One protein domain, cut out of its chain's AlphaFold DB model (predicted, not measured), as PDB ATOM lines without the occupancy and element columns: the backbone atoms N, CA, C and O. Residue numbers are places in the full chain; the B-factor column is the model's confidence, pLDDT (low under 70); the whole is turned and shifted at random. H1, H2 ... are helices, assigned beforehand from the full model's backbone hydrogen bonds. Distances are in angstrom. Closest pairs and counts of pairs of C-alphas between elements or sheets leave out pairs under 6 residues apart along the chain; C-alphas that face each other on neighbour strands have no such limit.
ATOM      1  N   THR A  93      25.377  53.104 131.943       92.75
ATOM      2  CA  THR A  93      25.570  51.717 131.501       92.75
ATOM      3  C   THR A  93      25.222  51.501 130.030       92.75
ATOM      4  O   THR A  93      25.838  50.657 129.390       92.75
ATOM      5  N   LEU A  94      24.197  52.201 129.532       91.69
ATOM      6  CA  LEU A  94      23.738  52.099 128.150       91.69
ATOM      7  C   LEU A  94      23.763  53.459 127.464       91.69
ATOM      8  O   LEU A  94      23.261  54.454 128.001       91.69
ATOM      9  N   GLU A  95      24.259  53.473 126.235       88.94
ATOM     10  CA  GLU A  95      24.153  54.624 125.351       88.94
ATOM     11  C   GLU A  95      22.717  54.798 124.830       88.94
ATOM     12  O   GLU A  95      21.914  53.862 124.746       88.94
ATOM     13  N   SER A  96      22.382  56.020 124.407       85.56
ATOM     14  CA  SER A  96      21.064  56.343 123.839       85.56
ATOM     15  C   SER A  96      20.710  55.498 122.605       85.56
ATOM     16  O   SER A  96      19.531  55.252 122.340       85.56
ATOM     17  N   SER A  97      21.713  55.076 121.833       86.94
ATOM     18  CA  SER A  97      21.583  54.206 120.658       86.94
ATOM     19  C   SER A  97      21.221  52.768 121.053       86.94
ATOM     20  O   SER A  97      20.303  52.184 120.475       86.94
ATOM     21  N   GLU A  98      21.882  52.223 122.075       90.62
ATOM     22  CA  GLU A  98      21.644  50.878 122.608       90.62
ATOM     23  C   GLU A  98      20.266  50.772 123.257       90.62
ATOM     24  O   GLU A  98      19.526  49.823 122.993       90.62
ATOM     25  N   VAL A  99      19.874  51.776 124.051       89.56
ATOM     26  CA  VAL A  99      18.526  51.831 124.632       89.56
ATOM     27  C   VAL A  99      17.464  51.809 123.549       89.56
ATOM     28  O   VAL A  99      16.487  51.073 123.685       89.56
ATOM     29  N   LYS A 100      17.654  52.571 122.468       86.44
ATOM     30  CA  LYS A 100      16.713  52.590 121.348       86.44
ATOM     31  C   LYS A 100      16.615  51.227 120.677       86.44
ATOM     32  O   LYS A 100      15.511  50.719 120.533       86.44
ATOM     33  N   LEU A 101      17.754  50.620 120.348       88.50
ATOM     34  CA  LEU A 101      17.803  49.304 119.715       88.50
ATOM     35  C   LEU A 101      17.053  48.247 120.541       88.50
ATOM     36  O   LEU A 101      16.158  47.582 120.029       88.50
ATOM     37  N   ILE A 102      17.374  48.133 121.832       90.38
ATOM     38  CA  ILE A 102      16.753  47.134 122.714       90.38
ATOM     39  C   ILE A 102      15.260  47.434 122.901       90.38
ATOM     40  O   ILE A 102      14.438  46.517 122.961       90.38
ATOM     41  N   SER A 103      14.894  48.712 123.010       87.38
ATOM     42  CA  SER A 103      13.499  49.105 123.205       87.38
ATOM     43  C   SER A 103      12.653  48.843 121.962       87.38
ATOM     44  O   SER A 103      11.542  48.337 122.104       87.38
ATOM     45  N   ASP A 104      13.181  49.105 120.766       84.75
ATOM     46  CA  ASP A 104      12.526  48.782 119.496       84.75
ATOM     47  C   ASP A 104      12.345  47.257 119.354       84.75
ATOM     48  O   ASP A 104      11.244  46.785 119.058       84.75
ATOM     49  N   ASP A 105      13.371  46.461 119.670       85.69
ATOM     50  CA  ASP A 105      13.286  44.993 119.640       85.69
ATOM     51  C   ASP A 105      12.235  44.442 120.619       85.69
ATOM     52  O   ASP A 105      11.446  43.551 120.280       85.69
ATOM     53  N   LEU A 106      12.186  44.982 121.841       86.19
ATOM     54  CA  LEU A 106      11.164  44.624 122.825       86.19
ATOM     55  C   LEU A 106       9.772  45.040 122.368       86.19
ATOM     56  O   LEU A 106       8.811  44.295 122.574       86.19
ATOM     57  N   LEU A 107       9.664  46.203 121.734       81.94
ATOM     58  CA  LEU A 107       8.401  46.728 121.265       81.94
ATOM     59  C   LEU A 107       7.772  45.826 120.202       81.94
ATOM     60  O   LEU A 107       6.574  45.563 120.256       81.94
ATOM     61  N   PHE A 108       8.569  45.287 119.282       77.75
ATOM     62  CA  PHE A 108       8.082  44.363 118.253       77.75
ATOM     63  C   PHE A 108       8.057  42.890 118.698       77.75
ATOM     64  O   PHE A 108       7.670  42.004 117.923       77.75
ATOM     65  N   SER A 109       8.413  42.604 119.954       79.31
ATOM     66  CA  SER A 109       8.368  41.254 120.511       79.31
ATOM     67  C   SER A 109       6.931  40.780 120.725       79.31
ATOM     68  O   SER A 109       6.152  41.368 121.470       79.31
ATOM     69  N   ARG A 110       6.570  39.637 120.135       75.12
ATOM     70  CA  ARG A 110       5.221  39.048 120.270       75.12
ATOM     71  C   ARG A 110       5.012  38.245 121.562       75.12
ATOM     72  O   ARG A 110       3.940  37.687 121.771       75.12
ATOM     73  N   TYR A 111       6.032  38.141 122.411       72.31
ATOM     74  CA  TYR A 111       6.117  37.131 123.486       72.31
ATOM     75  C   TYR A 111       5.989  37.708 124.880       72.31
ATOM     76  O   TYR A 111       5.873  36.974 125.858       72.31
ATOM     77  N   VAL A 112       6.007  39.027 124.963       79.75
ATOM     78  CA  VAL A 112       5.835  39.777 126.190       79.75
ATOM     79  C   VAL A 112       4.524  40.539 126.054       79.75
ATOM     80  O   VAL A 112       4.159  40.950 124.954       79.75
ATOM     81  N   THR A 113       3.768  40.647 127.142       83.31
ATOM     82  CA  THR A 113       2.529  41.432 127.141       83.31
ATOM     83  C   THR A 113       2.874  42.915 126.999       83.31
ATOM     84  O   THR A 113       3.938  43.334 127.450       83.31
ATOM     85  N   GLY A 114       1.970  43.740 126.462       83.06
ATOM     86  CA  GLY A 114       2.228  45.182 126.319       83.06
ATOM     87  C   GLY A 114       2.637  45.867 127.632       83.06
ATOM     88  O   GLY A 114       3.577  46.655 127.656       83.06
ATOM     89  N   ARG A 115       2.014  45.477 128.754       83.12
ATOM     90  CA  ARG A 115       2.379  45.962 130.096       83.12
ATOM     91  C   ARG A 115       3.804  45.571 130.494       83.12
ATOM     92  O   ARG A 115       4.525  46.375 131.077       83.12
ATOM     93  N   GLU A 116       4.204  44.332 130.228       84.31
ATOM     94  CA  GLU A 116       5.556  43.875 130.551       84.31
ATOM     95  C   GLU A 116       6.599  44.524 129.629       84.31
ATOM     96  O   GLU A 116       7.669  44.893 130.105       84.31
ATOM     97  N   THR A 117       6.265  44.750 128.356       86.50
ATOM     98  CA  THR A 117       7.086  45.508 127.402       86.50
ATOM     99  C   THR A 117       7.333  46.927 127.907       86.50
ATOM    100  O   THR A 117       8.486  47.319 128.079       86.50
ATOM    101  N   GLU A 118       6.277  47.663 128.262       86.19
ATOM    102  CA  GLU A 118       6.379  49.009 128.840       86.19
ATOM    103  C   GLU A 118       7.239  49.016 130.117       86.19
ATOM    104  O   GLU A 118       8.125  49.860 130.296       86.19
ATOM    105  N   ARG A 119       7.034  48.027 130.999       88.31
ATOM    106  CA  ARG A 119       7.803  47.869 132.241       88.31
ATOM    107  C   ARG A 119       9.289  47.611 131.975       88.31
ATOM    108  O   ARG A 119      10.126  48.060 132.762       88.31
ATOM    109  N   LEU A 120       9.630  46.835 130.946       90.00
ATOM    110  CA  LEU A 120      11.012  46.513 130.581       90.00
ATOM    111  C   LEU A 120      11.703  47.697 129.903       90.00
ATOM    112  O   LEU A 120      12.789  48.063 130.344       90.00
ATOM    113  N   ILE A 121      11.047  48.346 128.937       89.12
ATOM    114  CA  ILE A 121      11.547  49.567 128.288       89.12
ATOM    115  C   ILE A 121      11.840  50.630 129.353       89.12
ATOM    116  O   ILE A 121      12.957  51.129 129.440       89.12
ATOM    117  N   SER A 122      10.909  50.855 130.286       88.62
ATOM    118  CA  SER A 122      11.103  51.795 131.402       88.62
ATOM    119  C   SER A 122      12.301  51.459 132.303       88.62
ATOM    120  O   SER A 122      12.864  52.344 132.949       88.62
ATOM    121  N   LYS A 123      12.670  50.177 132.428       91.62
ATOM    122  CA  LYS A 123      13.858  49.755 133.190       91.62
ATOM    123  C   LYS A 123      15.141  50.001 132.404       91.62
ATOM    124  O   LYS A 123      16.121  50.402 133.023       91.62
ATOM    125  N   ILE A 124      15.120  49.764 131.095       91.00
ATOM    126  CA  ILE A 124      16.256  49.962 130.187       91.00
ATOM    127  C   ILE A 124      16.562  51.451 130.039       91.00
ATOM    128  O   ILE A 124      17.707  51.848 130.218       91.00
ATOM    129  N   GLU A 125      15.545  52.293 129.841       88.94
ATOM    130  CA  GLU A 125      15.718  53.748 129.754       88.94
ATOM    131  C   GLU A 125      16.417  54.321 130.997       88.94
ATOM    132  O   GLU A 125      17.273  55.195 130.886       88.94
ATOM    133  N   LYS A 126      16.116  53.791 132.193       89.12
ATOM    134  CA  LYS A 126      16.759  54.198 133.456       89.12
ATOM    135  C   LYS A 126      18.238  53.812 133.575       89.12
ATOM    136  O   LYS A 126      18.880  54.285 134.506       89.12
ATOM    137  N   GLN A 127      18.751  52.943 132.704       91.06
ATOM    138  CA  GLN A 127      20.177  52.593 132.645       91.06
ATOM    139  C   GLN A 127      20.981  53.537 131.737       91.06
ATOM    140  O   GLN A 127      22.198  53.401 131.665       91.06
ATOM    141  N   SER A 128      20.308  54.459 131.046       91.69
ATOM    142  CA  SER A 128      20.927  55.443 130.156       91.69
ATOM    143  C   SER A 128      20.861  56.854 130.714       91.69
ATOM    144  O   SER A 128      20.225  57.109 131.742       91.69
ATOM    145  N   SER A 129      21.496  57.773 129.985       91.56
ATOM    146  CA  SER A 129      21.524  59.186 130.332       91.56
ATOM    147  C   SER A 129      20.123  59.756 130.634       91.56
ATOM    148  O   SER A 129      19.140  59.490 129.921       91.56
ATOM    149  N   PRO A 130      20.004  60.620 131.661       88.00
ATOM    150  CA  PRO A 130      18.788  61.380 131.916       88.00
ATOM    151  C   PRO A 130      18.376  62.266 130.727       88.00
ATOM    152  O   PRO A 130      17.185  62.539 130.568       88.00
ATOM    153  N   PHE A 131      19.333  62.642 129.874       88.75
ATOM    154  CA  PHE A 131      19.163  63.528 128.722       88.75
ATOM    155  C   PHE A 131      18.909  62.793 127.400       88.75
ATOM    156  O   PHE A 131      18.763  63.440 126.367       88.75
ATOM    157  N   ALA A 132      18.821  61.457 127.408       82.06
ATOM    158  CA  ALA A 132      18.583  60.676 126.197       82.06
ATOM    159  C   ALA A 132      17.310  61.140 125.455       82.06
ATOM    160  O   ALA A 132      16.197  61.057 125.984       82.06
ATOM    161  N   GLU A 133      17.475  61.594 124.208       68.19
ATOM    162  CA  GLU A 133      16.393  62.129 123.364       68.19
ATOM    163  C   GLU A 133      15.382  61.050 122.936       68.19
ATOM    164  O   GLU A 133      14.202  61.332 122.737       68.19
ATOM    165  N   ASN A 134      15.824  59.793 122.833       62.97
ATOM    166  CA  ASN A 134      15.048  58.674 122.284       62.97
ATOM    167  C   ASN A 134      14.102  57.996 123.290       62.97
ATOM    168  O   ASN A 134      13.756  56.830 123.106       62.97
ATOM    169  N   ARG A 135      13.675  58.681 124.358       66.12
ATOM    170  CA  ARG A 135      12.698  58.085 125.280       66.12
ATOM    171  C   ARG A 135      11.388  57.840 124.546       66.12
ATOM    172  O   ARG A 135      10.829  58.768 123.956       66.12
ATOM    173  N   ILE A 136      10.871  56.619 124.624       63.25
ATOM    174  CA  ILE A 136       9.623  56.201 123.975       63.25
ATOM    175  C   ILE A 136       8.456  56.748 124.805       63.25
ATOM    176  O   ILE A 136       7.694  56.031 125.449       63.25
ATOM    177  N   LYS A 137       8.327  58.074 124.871       55.78
ATOM    178  CA  LYS A 137       7.254  58.724 125.619       55.78
ATOM    179  C   LYS A 137       6.012  58.843 124.746       55.78
ATOM    180  O   LYS A 137       5.954  59.657 123.836       55.78
ATOM    181  N   GLY A 138       4.989  58.061 125.085       55.94
ATOM    182  CA  GLY A 138       3.586  58.358 124.768       55.94
ATOM    183  C   GLY A 138       3.127  58.166 123.320       55.94
ATOM    184  O   GLY A 138       1.958  58.410 123.042       55.94
ATOM    185  N   SER A 139       3.989  57.728 122.399       53.66
ATOM    186  CA  SER A 139       3.615  57.558 120.983       53.66
ATOM    187  C   SER A 139       3.305  56.122 120.577       53.66
ATOM    188  O   SER A 139       2.886  55.895 119.443       53.66
ATOM    189  N   VAL A 140       3.496  55.151 121.473       62.59
ATOM    190  CA  VAL A 140       3.337  53.743 121.124       62.59
ATOM    191  C   VAL A 140       2.142  53.128 121.828       62.59
ATOM    192  O   VAL A 140       2.091  53.034 123.052       62.59
ATOM    193  N   ASN A 141       1.172  52.687 121.028       65.56
ATOM    194  CA  ASN A 141       0.063  51.887 121.515       65.56
ATOM    195  C   ASN A 141       0.502  50.420 121.604       65.56
ATOM    196  O   ASN A 141       0.387  49.658 120.639       65.56
ATOM    197  N   TYR A 142       0.986  50.039 122.786       65.56
ATOM    198  CA  TYR A 142       1.400  48.673 123.090       65.56
ATOM    199  C   TYR A 142       0.278  47.648 122.849       65.56
ATOM    200  O   TYR A 142       0.559  46.524 122.473       65.56
ATOM    201  N   GLU A 143      -1.002  48.005 122.977       60.06
ATOM    202  CA  GLU A 143      -2.114  47.057 122.779       60.06
ATOM    203  C   GLU A 143      -2.374  46.721 121.302       60.06
ATOM    204  O   GLU A 143      -2.962  45.687 120.990       60.06
ATOM    205  N   THR A 144      -1.923  47.572 120.375       60.00
ATOM    206  CA  THR A 144      -2.100  47.354 118.924       60.00
ATOM    207  C   THR A 144      -0.969  46.567 118.274       60.00
ATOM    208  O   THR A 144      -1.110  46.087 117.147       60.00
ATOM    209  N   ILE A 145       0.152  46.416 118.973       63.31
ATOM    210  CA  ILE A 145       1.302  45.654 118.503       63.31
ATOM    211  C   ILE A 145       1.088  44.229 118.995       63.31
ATOM    212  O   ILE A 145       0.801  44.040 120.167       63.31
ATOM    213  N   GLY A 146       1.126  43.246 118.088       62.50
ATOM    214  CA  GLY A 146       0.686  41.859 118.304       62.50
ATOM    215  C   GLY A 146       1.434  41.090 119.400       62.50
ATOM    216  O   GLY A 146       2.157  40.136 119.110       62.50
ATOM    217  N   HIS A 147       1.244  41.507 120.646       71.75
ATOM    218  CA  HIS A 147       1.756  40.925 121.865       71.75
ATOM    219  C   HIS A 147       0.906  39.730 122.285       71.75
ATOM    220  O   HIS A 147      -0.264  39.588 121.924       71.75
ATOM    221  N   THR A 148       1.507  38.859 123.084       70.69
ATOM    222  CA  THR A 148       0.770  37.781 123.731       70.69
ATOM    223  C   THR A 148      -0.107  38.334 124.855       70.69
ATOM    224  O   THR A 148       0.282  39.261 125.563       70.69
ATOM    225  N   GLU A 149      -1.268  37.719 125.072       71.50
ATOM    226  CA  GLU A 149      -2.081  37.933 126.278       71.50
ATOM    227  C   GLU A 149      -1.580  37.094 127.468       71.50
ATOM    228  O   GLU A 149      -2.031  37.259 128.602       71.50
ATOM    229  N   ASN A 150      -0.629  36.179 127.236       76.38
ATOM    230  CA  ASN A 150      -0.116  35.293 128.270       76.38
ATOM    231  C   ASN A 150       0.845  36.034 129.215       76.38
ATOM    232  O   ASN A 150       2.043  36.158 128.962       76.38
TER     233      ASN A 150
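What this domain is: This is residues 93 to 150 of the 209 residues of an uncharacterized protein of Ruminococcus sp. AM47-2BH (UniProt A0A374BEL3). Two helices of equal length, H1 and H2, lie side by side as a helical hairpin, and a long tail, residues 126 to 150, folds back along one side of it, from the end of H2 towards the link between the helices. The printed part has 58 residues, with H1 then H2 along the chain and no named strand. The class is all helix, though under half of the residues, 24 of 58, are in named elements. The whole is compact, with a radius of gyration of the C-alphas of 11.2 A, and elongated, spanning 32 by 20 by 15 A.

Where its parts are: H1, residues 96 to 107, measures 16.1 A from first to last C-alpha and begins at C-alpha 96 (21.064, 56.343, 123.839). H2, residues 114 to 125, measures 16.3 A and ends at C-alpha 125 (15.718, 53.748, 129.754).

How they stand to each other: H1 and H2 touch, their closest C-alphas being those of Ser 103 and Ile 121, 5.5 A apart. They run opposite ways at a shallow tilt of 11 degrees. In both, every O i to N i+4 pair is within hydrogen-bond range.

The domain as a whole: The two C-alphas farthest apart, of Phe 131 and Asn 150, are 34.2 A apart. The printed part has no cut, and the link from H1 to H2 is short. Confidence is low, under 70, at residues 133 to 146.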